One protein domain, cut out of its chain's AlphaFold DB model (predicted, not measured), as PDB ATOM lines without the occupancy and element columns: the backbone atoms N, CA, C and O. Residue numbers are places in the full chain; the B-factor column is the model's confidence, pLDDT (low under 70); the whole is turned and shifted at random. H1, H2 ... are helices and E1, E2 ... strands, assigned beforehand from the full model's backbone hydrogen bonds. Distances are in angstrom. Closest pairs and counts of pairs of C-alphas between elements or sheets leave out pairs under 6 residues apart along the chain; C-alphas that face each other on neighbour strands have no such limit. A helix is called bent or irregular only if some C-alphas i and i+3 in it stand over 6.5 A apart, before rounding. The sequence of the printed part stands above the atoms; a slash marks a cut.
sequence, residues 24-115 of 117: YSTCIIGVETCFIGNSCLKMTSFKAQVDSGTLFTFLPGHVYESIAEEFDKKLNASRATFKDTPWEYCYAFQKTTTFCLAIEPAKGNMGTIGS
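AT A GLANCE: This is residues 24 to 115 of the 117 residues of the protein "aspartic proteinase-like protein 1 isoform X3" of Arachis duranensis (UniProt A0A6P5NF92). A long, bent hairpin, E1 and E2, with E7 beside E2, makes a strongly twisted sheet, and helix H1 packs over one face of it. The short pair E3 and E6 lies next to E7 and H1, and a small hairpin, E4 and E5, makes the far end of an elongated body. The 92 printed residues run E1 E2 E3 H1 E4 E5 E6 E7, of mixed class, helices and strands. The largest sheet is mixed, in the order E1, E2, E7; the whole is only just compact, close to loose, with a radius of gyration of the C-alphas of 14.2 A and spans of 46 by 28 by 19 A.

HOW THE PARTS SIT: Look first at E1, residues 24 to 36, and E2, residues 39 to 51, an antiparallel hairpin with N 31 and O 46 2.9 A apart. E1 bends by 72 degrees at residue 32, E2 by 92 degrees at residue 44. E7, residues 110 to 114, is parallel to E2, with N 113 and O 49 2.8 A apart. H1, residues 61 to 74, is on this sheet at a height of 8.5 A, over E1; its closest C-alphas to E2 are Val 63 and Met 43, 6.7 A. Every O i to N i+4 pair in H1 is within hydrogen-bond range. E3, residues 57 to 59, comes within 4.5 A of E7, at the C-alphas of Leu 59 and Gly 111. E3 is parallel to E6, residues 103 to 105, with N 59 and O 104 2.9 A apart. Farther out, E4, residues 90 to 93, and E5, residues 97 to 100, form an antiparallel hairpin, with N 91 and O 99 2.8 A apart.

IN THESE COORDINATES: Find C-alpha 24 at (70.263, 113.903, 137.377); from there E1 runs 32.2 A. E2 measures 26.0 A and H1 20.2 A, and E7 ends at C-alpha 114 at (76.807, 99.062, 134.011).

THE WHOLE: The C-alphas farthest apart, those of Tyr 24 and Lys 95, are 46.9 A apart. The printed part has no cut, and H1 to E4 is a long link, residues 75 to 89. Look for pLDDT under 70 at residues 24 to 25, 95 to 96 and 115.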
ATOM      1  N   TYR A  24      69.817 115.216 136.897       59.34
ATOM      2  CA  TYR A  24      70.263 113.903 137.377       59.34
ATOM      3  C   TYR A  24      71.706 113.937 137.894       59.34
ATOM      4  O   TYR A  24      72.641 114.338 137.199       59.34
ATOM      5  N   SER A  25      71.900 113.485 139.134       64.88
ATOM      6  CA  SER A  25      73.230 113.247 139.698       64.88
ATOM      7  C   SER A  25      73.851 112.025 139.022       64.88
ATOM      8  O   SER A  25      73.443 110.897 139.292       64.88
ATOM      9  N   THR A  26      74.837 112.237 138.151       74.06
ATOM     10  CA  THR A  26      75.565 111.152 137.477       74.06
ATOM     11  C   THR A  26      76.914 110.917 138.145       74.06
ATOM     12  O   THR A  26      77.602 111.853 138.556       74.06
ATOM     13  N   CYS A  27      77.306 109.654 138.291       81.50
ATOM     14  CA  CYS A  27      78.642 109.312 138.762       81.50
ATOM     15  C   CYS A  27      79.560 109.226 137.546       81.50
ATOM     16  O   CYS A  27      79.430 108.302 136.745       81.50
ATOM     17  N   ILE A  28      80.458 110.196 137.387       86.19
ATOM     18  CA  ILE A  28      81.455 110.185 136.317       86.19
ATOM     19  C   ILE A  28      82.812 109.907 136.943       86.19
ATOM     20  O   ILE A  28      83.268 110.654 137.809       86.19
ATOM     21  N   ILE A  29      83.472 108.857 136.468       86.88
ATOM     22  CA  ILE A  29      84.813 108.475 136.905       86.88
ATOM     23  C   ILE A  29      85.815 108.633 135.764       86.88
ATOM     24  O   ILE A  29      85.464 108.527 134.588       86.88
ATOM     25  N   GLY A  30      87.076 108.880 136.116       89.88
ATOM     26  CA  GLY A  30      88.200 108.717 135.201       89.88
ATOM     27  C   GLY A  30      88.728 107.288 135.285       89.88
ATOM     28  O   GLY A  30      88.954 106.783 136.382       89.88
ATOM     29  N   VAL A  31      88.924 106.640 134.140       90.31
ATOM     30  CA  VAL A  31      89.500 105.296 134.052       90.31
ATOM     31  C   VAL A  31      90.900 105.402 133.467       90.31
ATOM     32  O   VAL A  31      91.066 105.766 132.304       90.31
ATOM     33  N   GLU A  32      91.907 105.083 134.275       91.00
ATOM     34  CA  GLU A  32      93.322 105.203 133.893       91.00
ATOM     35  C   GLU A  32      93.941 103.866 133.481       91.00
ATOM     36  O   GLU A  32      94.762 103.799 132.566       91.00
ATOM     37  N   THR A  33      93.564 102.781 134.156       91.56
ATOM     38  CA  THR A  33      94.120 101.448 133.911       91.56
ATOM     39  C   THR A  33      93.043 100.378 134.018       91.56
ATOM     40  O   THR A  33      92.052 100.544 134.727       91.56
ATOM     41  N   CYS A  34      93.235  99.275 133.297       91.25
ATOM     42  CA  CYS A  34      92.374  98.101 133.347       91.25
ATOM     43  C   CYS A  34      93.234  96.838 133.419       91.25
ATOM     44  O   CYS A  34      94.231  96.722 132.706       91.25
ATOM     45  N   PHE A  35      92.848  95.886 134.264       93.00
ATOM     46  CA  PHE A  35      93.531  94.602 134.369       93.00
ATOM     47  C   PHE A  35      92.734  93.516 133.660       93.00
ATOM     48  O   PHE A  35      91.589  93.253 134.016       93.00
ATOM     49  N   ILE A  36      93.374  92.839 132.708       93.44
ATOM     50  CA  ILE A  36      92.844  91.622 132.089       93.44
ATOM     51  C   ILE A  36      93.706  90.459 132.571       93.44
ATOM     52  O   ILE A  36      94.861  90.306 132.168       93.44
ATOM     53  N   GLY A  37      93.185  89.668 133.510       89.56
ATOM     54  CA  GLY A  37      93.990  88.693 134.247       89.56
ATOM     55  C   GLY A  37      95.168  89.375 134.953       89.56
ATOM     56  O   GLY A  37      94.980  90.156 135.878       89.56
ATOM     57  N   ASN A  38      96.388  89.092 134.497       92.00
ATOM     58  CA  ASN A  38      97.634  89.677 135.008       92.00
ATOM     59  C   ASN A  38      98.264  90.746 134.087       92.00
ATOM     60  O   ASN A  38      99.336  91.252 134.410       92.00
ATOM     61  N   SER A  39      97.630  91.101 132.960       92.88
ATOM     62  CA  SER A  39      98.084  92.233 132.134       92.88
ATOM     63  C   SER A  39      97.459  93.527 132.636       92.88
ATOM     64  O   SER A  39      96.236  93.622 132.708       92.88
ATOM     65  N   CYS A  40      98.292  94.527 132.923       93.19
ATOM     66  CA  CYS A  40      97.853  95.896 133.173       93.19
ATOM     67  C   CYS A  40      97.865  96.679 131.860       93.19
ATOM     68  O   CYS A  40      98.925  96.931 131.283       93.19
ATOM     69  N   LEU A  41      96.683  97.064 131.401       92.62
ATOM     70  CA  LEU A  41      96.496  97.889 130.225       92.62
ATOM     71  C   LEU A  41      96.356  99.339 130.665       92.62
ATOM     72  O   LEU A  41      95.434  99.698 131.402       92.62
ATOM     73  N   LYS A  42      97.289 100.175 130.209       90.31
ATOM     74  CA  LYS A  42      97.169 101.622 130.355       90.31
ATOM     75  C   LYS A  42      96.127 102.111 129.367       90.31
ATOM     76  O   LYS A  42      96.294 101.927 128.164       90.31
ATOM     77  N   MET A  43      95.082 102.737 129.884       85.44
ATOM     78  CA  MET A  43      94.066 103.371 129.061       85.44
ATOM     79  C   MET A  43      94.467 104.818 128.811       85.44
ATOM     80  O   MET A  43      95.045 105.484 129.669       85.44
ATOM     81  N   THR A  44      94.154 105.323 127.625       79.06
ATOM     82  CA  THR A  44      94.116 106.763 127.362       79.06
ATOM     83  C   THR A  44      92.995 107.344 128.206       79.06
ATOM     84  O   THR A  44      91.842 107.290 127.793       79.06
ATOM     85  N   SER A  45      93.347 107.808 129.412       80.81
ATOM     86  CA  SER A  45      92.451 108.229 130.493       80.81
ATOM     87  C   SER A  45      91.103 108.747 129.986       80.81
ATOM     88  O   SER A  45      90.988 109.904 129.574       80.81
ATOM     89  N   PHE A  46      90.091 107.876 129.992       89.38
ATOM     90  CA  PHE A  46      88.758 108.191 129.482       89.38
ATOM     91  C   PHE A  46      87.783 108.378 130.638       89.38
ATOM     92  O   PHE A  46      88.031 107.945 131.764       89.38
ATOM     93  N   LYS A  47      86.667 109.053 130.364       90.69
ATOM     94  CA  LYS A  47      85.599 109.234 131.348       90.69
ATOM     95  C   LYS A  47      84.524 108.182 131.143       90.69
ATOM     96  O   LYS A  47      84.127 107.931 130.007       90.69
ATOM     97  N   ALA A  48      84.026 107.617 132.232       91.25
ATOM     98  CA  ALA A  48      82.911 106.687 132.207       91.25
ATOM     99  C   ALA A  48      81.806 107.143 133.155       91.25
ATOM    100  O   ALA A  48      82.084 107.558 134.280       91.25
ATOM    101  N   GLN A  49      80.561 107.037 132.703       90.56
ATOM    102  CA  GLN A  49      79.396 107.135 133.568       90.56
ATOM    103  C   GLN A  49      79.159 105.783 134.247       90.56
ATOM    104  O   GLN A  49      79.072 104.763 133.570       90.56
ATOM    105  N   VAL A  50      79.036 105.766 135.569       87.19
ATOM    106  CA  VAL A  50      78.578 104.583 136.307       87.19
ATOM    107  C   VAL A  50      77.059 104.648 136.400       87.19
ATOM    108  O   VAL A  50      76.509 105.639 136.884       87.19
ATOM    109  N   ASP A  51      76.397 103.605 135.913       82.69
ATOM    110  CA  ASP A  51      74.942 103.536 135.828       82.69
ATOM    111  C   ASP A  51      74.423 102.190 136.357       82.69
ATOM    112  O   ASP A  51      75.033 101.142 136.145       82.69
ATOM    113  N   SER A  52      73.292 102.214 137.063       82.31
ATOM    114  CA  SER A  52      72.593 101.006 137.525       82.31
ATOM    115  C   SER A  52      71.452 100.590 136.593       82.31
ATOM    116  O   SER A  52      70.882  99.518 136.763       82.31
ATOM    117  N   GLY A  53      71.074 101.440 135.629       81.25
ATOM    118  CA  GLY A  53      70.035 101.138 134.640       81.25
ATOM    119  C   GLY A  53      70.523 100.305 133.450       81.25
ATOM    120  O   GLY A  53      69.704  99.771 132.703       81.25
ATOM    121  N   THR A  54      71.837 100.175 133.273       82.44
ATOM    122  CA  THR A  54      72.454  99.524 132.115       82.44
ATOM    123  C   THR A  54      73.090  98.190 132.506       82.44
ATOM    124  O   THR A  54      73.873  98.115 133.449       82.44
ATOM    125  N   LEU A  55      72.779  97.129 131.752       84.19
ATOM    126  CA  LEU A  55      73.285  95.770 132.009       84.19
ATOM    127  C   LEU A  55      74.729  95.548 131.539       84.19
ATOM    128  O   LEU A  55      75.403  94.649 132.035       84.19
ATOM    129  N   PHE A  56      75.191  96.333 130.566       87.88
ATOM    130  CA  PHE A  56      76.454  96.104 129.865       87.88
ATOM    131  C   PHE A  56      77.401  97.295 129.972       87.88
ATOM    132  O   PHE A  56      77.007  98.414 130.297       87.88
ATOM    133  N   THR A  57      78.676  97.031 129.699       91.81
ATOM    134  CA  THR A  57      79.716  98.060 129.700       91.81
ATOM    135  C   THR A  57      79.967  98.550 128.280       91.81
ATOM    136  O   THR A  57      80.238  97.758 127.379       91.81
ATOM    137  N   PHE A  58      79.923  99.867 128.101       93.31
ATOM    138  CA  PHE A  58      80.212 100.548 126.845       93.31
ATOM    139  C   PHE A  58      81.543 101.283 126.962       93.31
ATOM    140  O   PHE A  58      81.755 102.047 127.906       93.31
ATOM    141  N   LEU A  59      82.448 101.079 126.012       94.62
ATOM    142  CA  LEU A  59      83.812 101.609 126.072       94.62
ATOM    143  C   LEU A  59      84.134 102.422 124.819       94.62
ATOM    144  O   LEU A  59      83.725 102.022 123.731       94.62
ATOM    145  N   PRO A  60      84.896 103.528 124.913       95.31
ATOM    146  CA  PRO A  60      85.408 104.202 123.721       95.31
ATOM    147  C   PRO A  60      86.088 103.202 122.779       95.31
ATOM    148  O   PRO A  60      86.781 102.307 123.255       95.31
ATOM    149  N   GLY A  61      85.919 103.355 121.462       94.50
ATOM    150  CA  GLY A  61      86.324 102.328 120.485       94.50
ATOM    151  C   GLY A  61      87.756 101.800 120.670       94.50
ATOM    152  O   GLY A  61      87.959 100.598 120.777       94.50
ATOM    153  N   HIS A  62      88.732 102.694 120.854       92.44
ATOM    154  CA  HIS A  62      90.131 102.311 121.090       92.44
ATOM    155  C   HIS A  62      90.352 101.525 122.401       92.44
ATOM    156  O   HIS A  62      91.242 100.677 122.483       92.44
ATOM    157  N   VAL A  63      89.550 101.798 123.438       95.00
ATOM    158  CA  VAL A  63      89.573 101.068 124.716       95.00
ATOM    159  C   VAL A  63      88.929  99.695 124.550       95.00
ATOM    160  O   VAL A  63      89.485  98.710 125.031       95.00
ATOM    161  N   TYR A  64      87.783  99.633 123.863       95.19
ATOM    162  CA  TYR A  64      87.105  98.383 123.517       95.19
ATOM    163  C   TYR A  64      88.061  97.433 122.786       95.19
ATOM    164  O   TYR A  64      88.271  96.319 123.257       95.19
ATOM    165  N   GLU A  65      88.699  97.902 121.709       94.75
ATOM    166  CA  GLU A  65      89.646  97.116 120.908       94.75
ATOM    167  C   GLU A  65      90.804  96.597 121.770       94.75
ATOM    168  O   GLU A  65      91.067  95.396 121.805       94.75
ATOM    169  N   SER A  66      91.433  97.480 122.555       94.44
ATOM    170  CA  SER A  66      92.558  97.114 123.426       94.44
ATOM    171  C   SER A  66      92.185  96.036 124.450       94.44
ATOM    172  O   SER A  66      92.951  95.100 124.682       94.44
ATOM    173  N   ILE A  67      91.010  96.155 125.076       95.06
ATOM    174  CA  ILE A  67      90.528  95.180 126.062       95.06
ATOM    175  C   ILE A  67      90.168  93.858 125.384       95.06
ATOM    176  O   ILE A  67      90.565  92.800 125.875       95.06
ATOM    177  N   ALA A  68      89.434  93.905 124.272       95.12
ATOM    178  CA  ALA A  68      88.971  92.714 123.572       95.12
ATOM    179  C   ALA A  68      90.141  91.894 123.008       95.12
ATOM    180  O   ALA A  68      90.169  90.675 123.168       95.12
ATOM    181  N   GLU A  69      91.152  92.547 122.431       94.50
ATOM    182  CA  GLU A  69      92.363  91.880 121.943       94.50
ATOM    183  C   GLU A  69      93.169  91.216 123.063       94.50
ATOM    184  O   GLU A  69      93.651  90.094 122.913       94.50
ATOM    185  N   GLU A  70      93.345  91.893 124.195       95.75
ATOM    186  CA  GLU A  70      94.109  91.349 125.323       95.75
ATOM    187  C   GLU A  70      93.373  90.213 126.027       95.75
ATOM    188  O   GLU A  70      94.000  89.262 126.502       95.75
ATOM    189  N   PHE A  71      92.043  90.279 126.049       94.69
ATOM    190  CA  PHE A  71      91.203  89.173 126.477       94.69
ATOM    191  C   PHE A  71      91.343  87.970 125.534       94.69
ATOM    192  O   PHE A  71      91.621  86.867 126.008       94.69
ATOM    193  N   ASP A  72      91.263  88.184 124.214       94.00
ATOM    194  CA  ASP A  72      91.436  87.143 123.188       94.00
ATOM    195  C   ASP A  72      92.790  86.432 123.322       94.00
ATOM    196  O   ASP A  72      92.849  85.205 123.349       94.00
ATOM    197  N   LYS A  73      93.880  87.189 123.514       93.56
ATOM    198  CA  LYS A  73      95.243  86.643 123.686       93.56
ATOM    199  C   LYS A  73      95.398  85.754 124.919       93.56
ATOM    200  O   LYS A  73      96.245  84.860 124.925       93.56
ATOM    201  N   LYS A  74      94.653  86.028 125.993       91.56
ATOM    202  CA  LYS A  74      94.762  85.290 127.265       91.56
ATOM    203  C   LYS A  74      93.888  84.053 127.316       91.56
ATOM    204  O   LYS A  74      94.106  83.193 128.173       91.56
ATOM    205  N   LEU A  75      92.903  83.961 126.435       89.31
ATOM    206  CA  LEU A  75      92.024  82.816 126.387       89.31
ATOM    207  C   LEU A  75      92.655  81.670 125.609       89.31
ATOM    208  O   LEU A  75      93.047  81.795 124.456       89.31
ATOM    209  N   ASN A  76      92.664  80.497 126.236       86.56
ATOM    210  CA  ASN A  76      92.985  79.244 125.566       86.56
ATOM    211  C   ASN A  76      91.703  78.604 125.002       86.56
ATOM    212  O   ASN A  76      91.332  77.490 125.373       86.56
ATOM    213  N   ALA A  77      90.970  79.360 124.186       86.25
ATOM    214  CA  ALA A  77      89.720  78.940 123.564       86.25
ATOM    215  C   ALA A  77      89.644  79.479 122.133       86.25
ATOM    216  O   ALA A  77      90.145  80.561 121.836       86.25
ATOM    217  N   SER A  78      89.009  78.730 121.235       88.12
ATOM    218  CA  SER A  78      88.816  79.181 119.858       88.12
ATOM    219  C   SER A  78      87.639  80.148 119.773       88.12
ATOM    220  O   SER A  78      86.567  79.872 120.325       88.12
ATOM    221  N   ARG A  79      87.829  81.251 119.035       90.31
ATOM    222  CA  ARG A  79      86.726  82.141 118.671       90.31
ATOM    223  C   ARG A  79      85.671  81.376 117.875       90.31
ATOM    224  O   ARG A  79      85.994  80.561 117.011       90.31
ATOM    225  N   ALA A  80      84.413  81.651 118.182       88.06
ATOM    226  CA  ALA A  80      83.255  81.071 117.526       88.06
ATOM    227  C   ALA A  80      82.272  82.184 117.164       88.06
ATOM    228  O   ALA A  80      82.009  83.079 117.963       88.06
ATOM    229  N   THR A  81      81.727  82.127 115.953       84.06
ATOM    230  CA  THR A  81      80.719  83.081 115.490       84.06
ATOM    231  C   THR A  81      79.336  82.494 115.710       84.06
ATOM    232  O   THR A  81      79.034  81.408 115.211       84.06
ATOM    233  N   PHE A  82      78.477  83.227 116.412       82.44
ATOM    234  CA  PHE A  82      77.083  82.849 116.621       82.44
ATOM    235  C   PHE A  82      76.189  83.887 115.943       82.44
ATOM    236  O   PHE A  82      76.452  85.082 116.028       82.44
ATOM    237  N   LYS A  83      75.158  83.443 115.219       79.75
ATOM    238  CA  LYS A  83      74.274  84.358 114.471       79.75
ATOM    239  C   LYS A  83      73.273  85.097 115.363       79.75
ATOM    240  O   LYS A  83      72.796  86.153 114.971       79.75
ATOM    241  N   ASP A  84      73.003  84.561 116.551       85.00
ATOM    242  CA  ASP A  84      71.945  85.035 117.452       85.00
ATOM    243  C   ASP A  84      72.497  85.806 118.664       85.00
ATOM    244  O   ASP A  84      71.856  85.881 119.710       85.00
ATOM    245  N   THR A  85      73.708  86.357 118.551       85.25
ATOM    246  CA  THR A  85      74.352  87.145 119.609       85.25
ATOM    247  C   THR A  85      74.796  88.505 119.073       85.25
ATOM    248  O   THR A  85      75.303  88.567 117.952       85.25
ATOM    249  N   PRO A  86      74.646  89.594 119.849       86.69
ATOM    250  CA  PRO A  86      75.205  90.895 119.482       86.69
ATOM    251  C   PRO A  86      76.730  90.961 119.684       86.69
ATOM    252  O   PRO A  86      77.373  91.892 119.212       86.69
ATOM    253  N   TRP A  87      77.317  89.982 120.381       90.62
ATOM    254  CA  TRP A  87      78.719  90.003 120.793       90.62
ATOM    255  C   TRP A  87      79.671  89.515 119.696       90.62
ATOM    256  O   TRP A  87      79.508  88.420 119.157       90.62
ATOM    257  N   GLU A  88      80.720  90.293 119.435       90.31
ATOM    258  CA  GLU A  88      81.759  89.962 118.452       90.31
ATOM    259  C   GLU A  88      82.760  88.914 118.977       90.31
ATOM    260  O   GLU A  88      83.172  88.004 118.254       90.31
ATOM    261  N   TYR A  89      83.128  89.013 120.256       92.75
ATOM    262  CA  TYR A  89      84.122  88.146 120.889       92.75
ATOM    263  C   TYR A  89      83.439  87.024 121.671       92.75
ATOM    264  O   TYR A  89      83.211  87.131 122.876       92.75
ATOM    265  N   CYS A  90      83.119  85.933 120.975       93.19
ATOM    266  CA  CYS A  90      82.556  84.722 121.564       93.19
ATOM    267  C   CYS A  90      83.485  83.517 121.414       93.19
ATOM    268  O   CYS A  90      84.229  83.395 120.443       93.19
ATOM    269  N   TYR A  91      83.402  82.596 122.371       92.25
ATOM    270  CA  TYR A  91      84.329  81.482 122.524       92.25
ATOM    271  C   TYR A  91      83.587  80.177 122.772       92.25
ATOM    272  O   TYR A  91      82.675  80.109 123.601       92.25
ATOM    273  N   ALA A  92      84.022  79.124 122.083       87.50
ATOM    274  CA  ALA A  92      83.646  77.759 122.416       87.50
ATOM    275  C   ALA A  92      84.585  77.241 123.513       87.50
ATOM    276  O   ALA A  92      85.785  77.058 123.299       87.50
ATOM    277  N   PHE A  93      84.035  77.012 124.700       76.44
ATOM    278  CA  PHE A  93      84.747  76.515 125.864       76.44
ATOM    279  C   PHE A  93      84.256  75.120 126.219       76.44
ATOM    280  O   PHE A  93      83.139  74.935 126.687       76.44
ATOM    281  N   GLN A  94      85.101  74.108 126.011       72.06
ATOM    282  CA  GLN A  94      84.673  72.705 126.068       72.06
ATOM    283  C   GLN A  94      83.561  72.425 125.027       72.06
ATOM    284  O   GLN A  94      83.028  73.332 124.395       72.06
ATOM    285  N   LYS A  95      83.232  71.159 124.750       69.75
ATOM    286  CA  LYS A  95      82.388  70.798 123.585       69.75
ATOM    287  C   LYS A  95      80.969  71.405 123.587       69.75
ATOM    288  O   LYS A  95      80.284  71.290 122.576       69.75
ATOM    289  N   THR A  96      80.523  72.013 124.688       69.31
ATOM    290  CA  THR A  96      79.138  72.476 124.876       69.31
ATOM    291  C   THR A  96      78.982  73.843 125.540       69.31
ATOM    292  O   THR A  96      77.882  74.383 125.479       69.31
ATOM    293  N   THR A  97      80.008  74.412 126.182       76.44
ATOM    294  CA  THR A  97      79.859  75.704 126.871       76.44
ATOM    295  C   THR A  97      80.322  76.824 125.958       76.44
ATOM    296  O   THR A  97      81.369  76.746 125.324       76.44
ATOM    297  N   THR A  98      79.542  77.890 125.881       85.69
ATOM    298  CA  THR A  98      79.873  79.069 125.083       85.69
ATOM    299  C   THR A  98      79.777  80.294 125.961       85.69
ATOM    300  O   THR A  98      78.830  80.419 126.737       85.69
ATOM    301  N   PHE A  99      80.731  81.205 125.830       89.44
ATOM    302  CA  PHE A  99      80.659  82.497 126.498       89.44
ATOM    303  C   PHE A  99      81.123  83.598 125.552       89.44
ATOM    304  O   PHE A  99      81.921  83.357 124.647       89.44
ATOM    305  N   CYS A 100      80.611  84.802 125.769       91.75
ATOM    306  CA  CYS A 100      80.971  85.982 125.002       91.75
ATOM    307  C   CYS A 100      81.434  87.088 125.941       91.75
ATOM    308  O   CYS A 100      80.947  87.199 127.067       91.75
ATOM    309  N   LEU A 101      82.369  87.905 125.471       92.69
ATOM    310  CA  LEU A 101      82.778  89.117 126.159       92.69
ATOM    311  C   LEU A 101      81.672  90.172 125.992       92.69
ATOM    312  O   LEU A 101      81.460  90.687 124.898       92.69
ATOM    313  N   ALA A 102      80.954  90.459 127.080       91.62
ATOM    314  CA  ALA A 102      79.793  91.350 127.089       91.62
ATOM    315  C   ALA A 102      80.187  92.830 127.271       91.62
ATOM    316  O   ALA A 102      79.840  93.468 128.269       91.62
ATOM    317  N   ILE A 103      80.957  93.356 126.319       92.62
ATOM    318  CA  ILE A 103      81.295  94.781 126.209       92.62
ATOM    319  C   ILE A 103      80.964  95.270 124.799       92.62
ATOM    320  O   ILE A 103      81.071  94.502 123.844       92.62
ATOM    321  N   GLU A 104      80.599  96.541 124.659       92.88
ATOM    322  CA  GLU A 104      80.300  97.151 123.356       92.88
ATOM    323  C   GLU A 104      81.081  98.454 123.151       92.88
ATOM    324  O   GLU A 104      81.411  99.152 124.119       92.88
ATOM    325  N   PRO A 105      81.358  98.838 121.896       93.69
ATOM    326  CA  PRO A 105      81.873 100.163 121.604       93.69
ATOM    327  C   PRO A 105      80.815 101.239 121.904       93.69
ATOM    328  O   PRO A 105      79.665 101.175 121.469       93.69
ATOM    329  N   ALA A 106      81.221 102.274 122.631       92.62
ATOM    330  CA  ALA A 106      80.418 103.454 122.902       92.62
ATOM    331  C   ALA A 106      80.339 104.365 121.669       92.62
ATOM    332  O   ALA A 106      81.274 104.475 120.870       92.62
ATOM    333  N   LYS A 107      79.240 105.116 121.560       86.50
ATOM    334  CA  LYS A 107      79.111 106.211 120.590       86.50
ATOM    335  C   LYS A 107      79.851 107.444 121.121       86.50
ATOM    336  O   LYS A 107      79.241 108.350 121.676       86.50
ATOM    337  N   GLY A 108      81.176 107.462 120.969       88.56
ATOM    338  CA  GLY A 108      82.041 108.586 121.339       88.56
ATOM    339  C   GLY A 108      83.110 108.235 122.375       88.56
ATOM    340  O   GLY A 108      83.491 107.080 122.541       88.56
ATOM    341  N   ASN A 109      83.613 109.262 123.065       86.69
ATOM    342  CA  ASN A 109      84.752 109.144 123.987       86.69
ATOM    343  C   ASN A 109      84.350 108.937 125.457       86.69
ATOM    344  O   ASN A 109      85.225 108.808 126.312       86.69
ATOM    345  N   MET A 110      83.049 108.935 125.761       89.75
ATOM    346  CA  MET A 110      82.531 108.647 127.098       89.75
ATOM    347  C   MET A 110      82.040 107.203 127.150       89.75
ATOM    348  O   MET A 110      81.237 106.797 126.313       89.75
ATOM    349  N   GLY A 111      82.538 106.438 128.119       91.88
ATOM    350  CA  GLY A 111      82.069 105.082 128.384       91.88
ATOM    351  C   GLY A 111      80.893 105.039 129.357       91.88
ATOM    352  O   GLY A 111      80.520 106.038 129.977       91.88
ATOM    353  N   THR A 112      80.347 103.845 129.547       92.25
ATOM    354  CA  THR A 112      79.351 103.537 130.573       92.25
ATOM    355  C   THR A 112      79.730 102.230 131.248       92.25
ATOM    356  O   THR A 112      79.982 101.242 130.568       92.25
ATOM    357  N   ILE A 113      79.782 102.222 132.576       89.75
ATOM    358  CA  ILE A 113      80.000 101.018 133.374       89.75
ATOM    359  C   ILE A 113      78.664 100.663 134.011       89.75
ATOM    360  O   ILE A 113      78.211 101.340 134.936       89.75
ATOM    361  N   GLY A 114      78.035  99.621 133.470       85.62
ATOM    362  CA  GLY A 114      76.807  99.062 134.011       85.62
ATOM    363  C   GLY A 114      77.069  98.301 135.309       85.62
ATOM    364  O   GLY A 114      77.965  97.460 135.374       85.62
ATOM    365  N   SER A 115      76.279  98.584 136.338       68.44
ATOM    366  CA  SER A 115      76.189  97.763 137.544       68.44
ATOM    367  C   SER A 115      74.819  97.095 137.577       68.44
ATOM    368  O   SER A 115      73.801  97.752 137.776       68.44
TER     369      SER A 115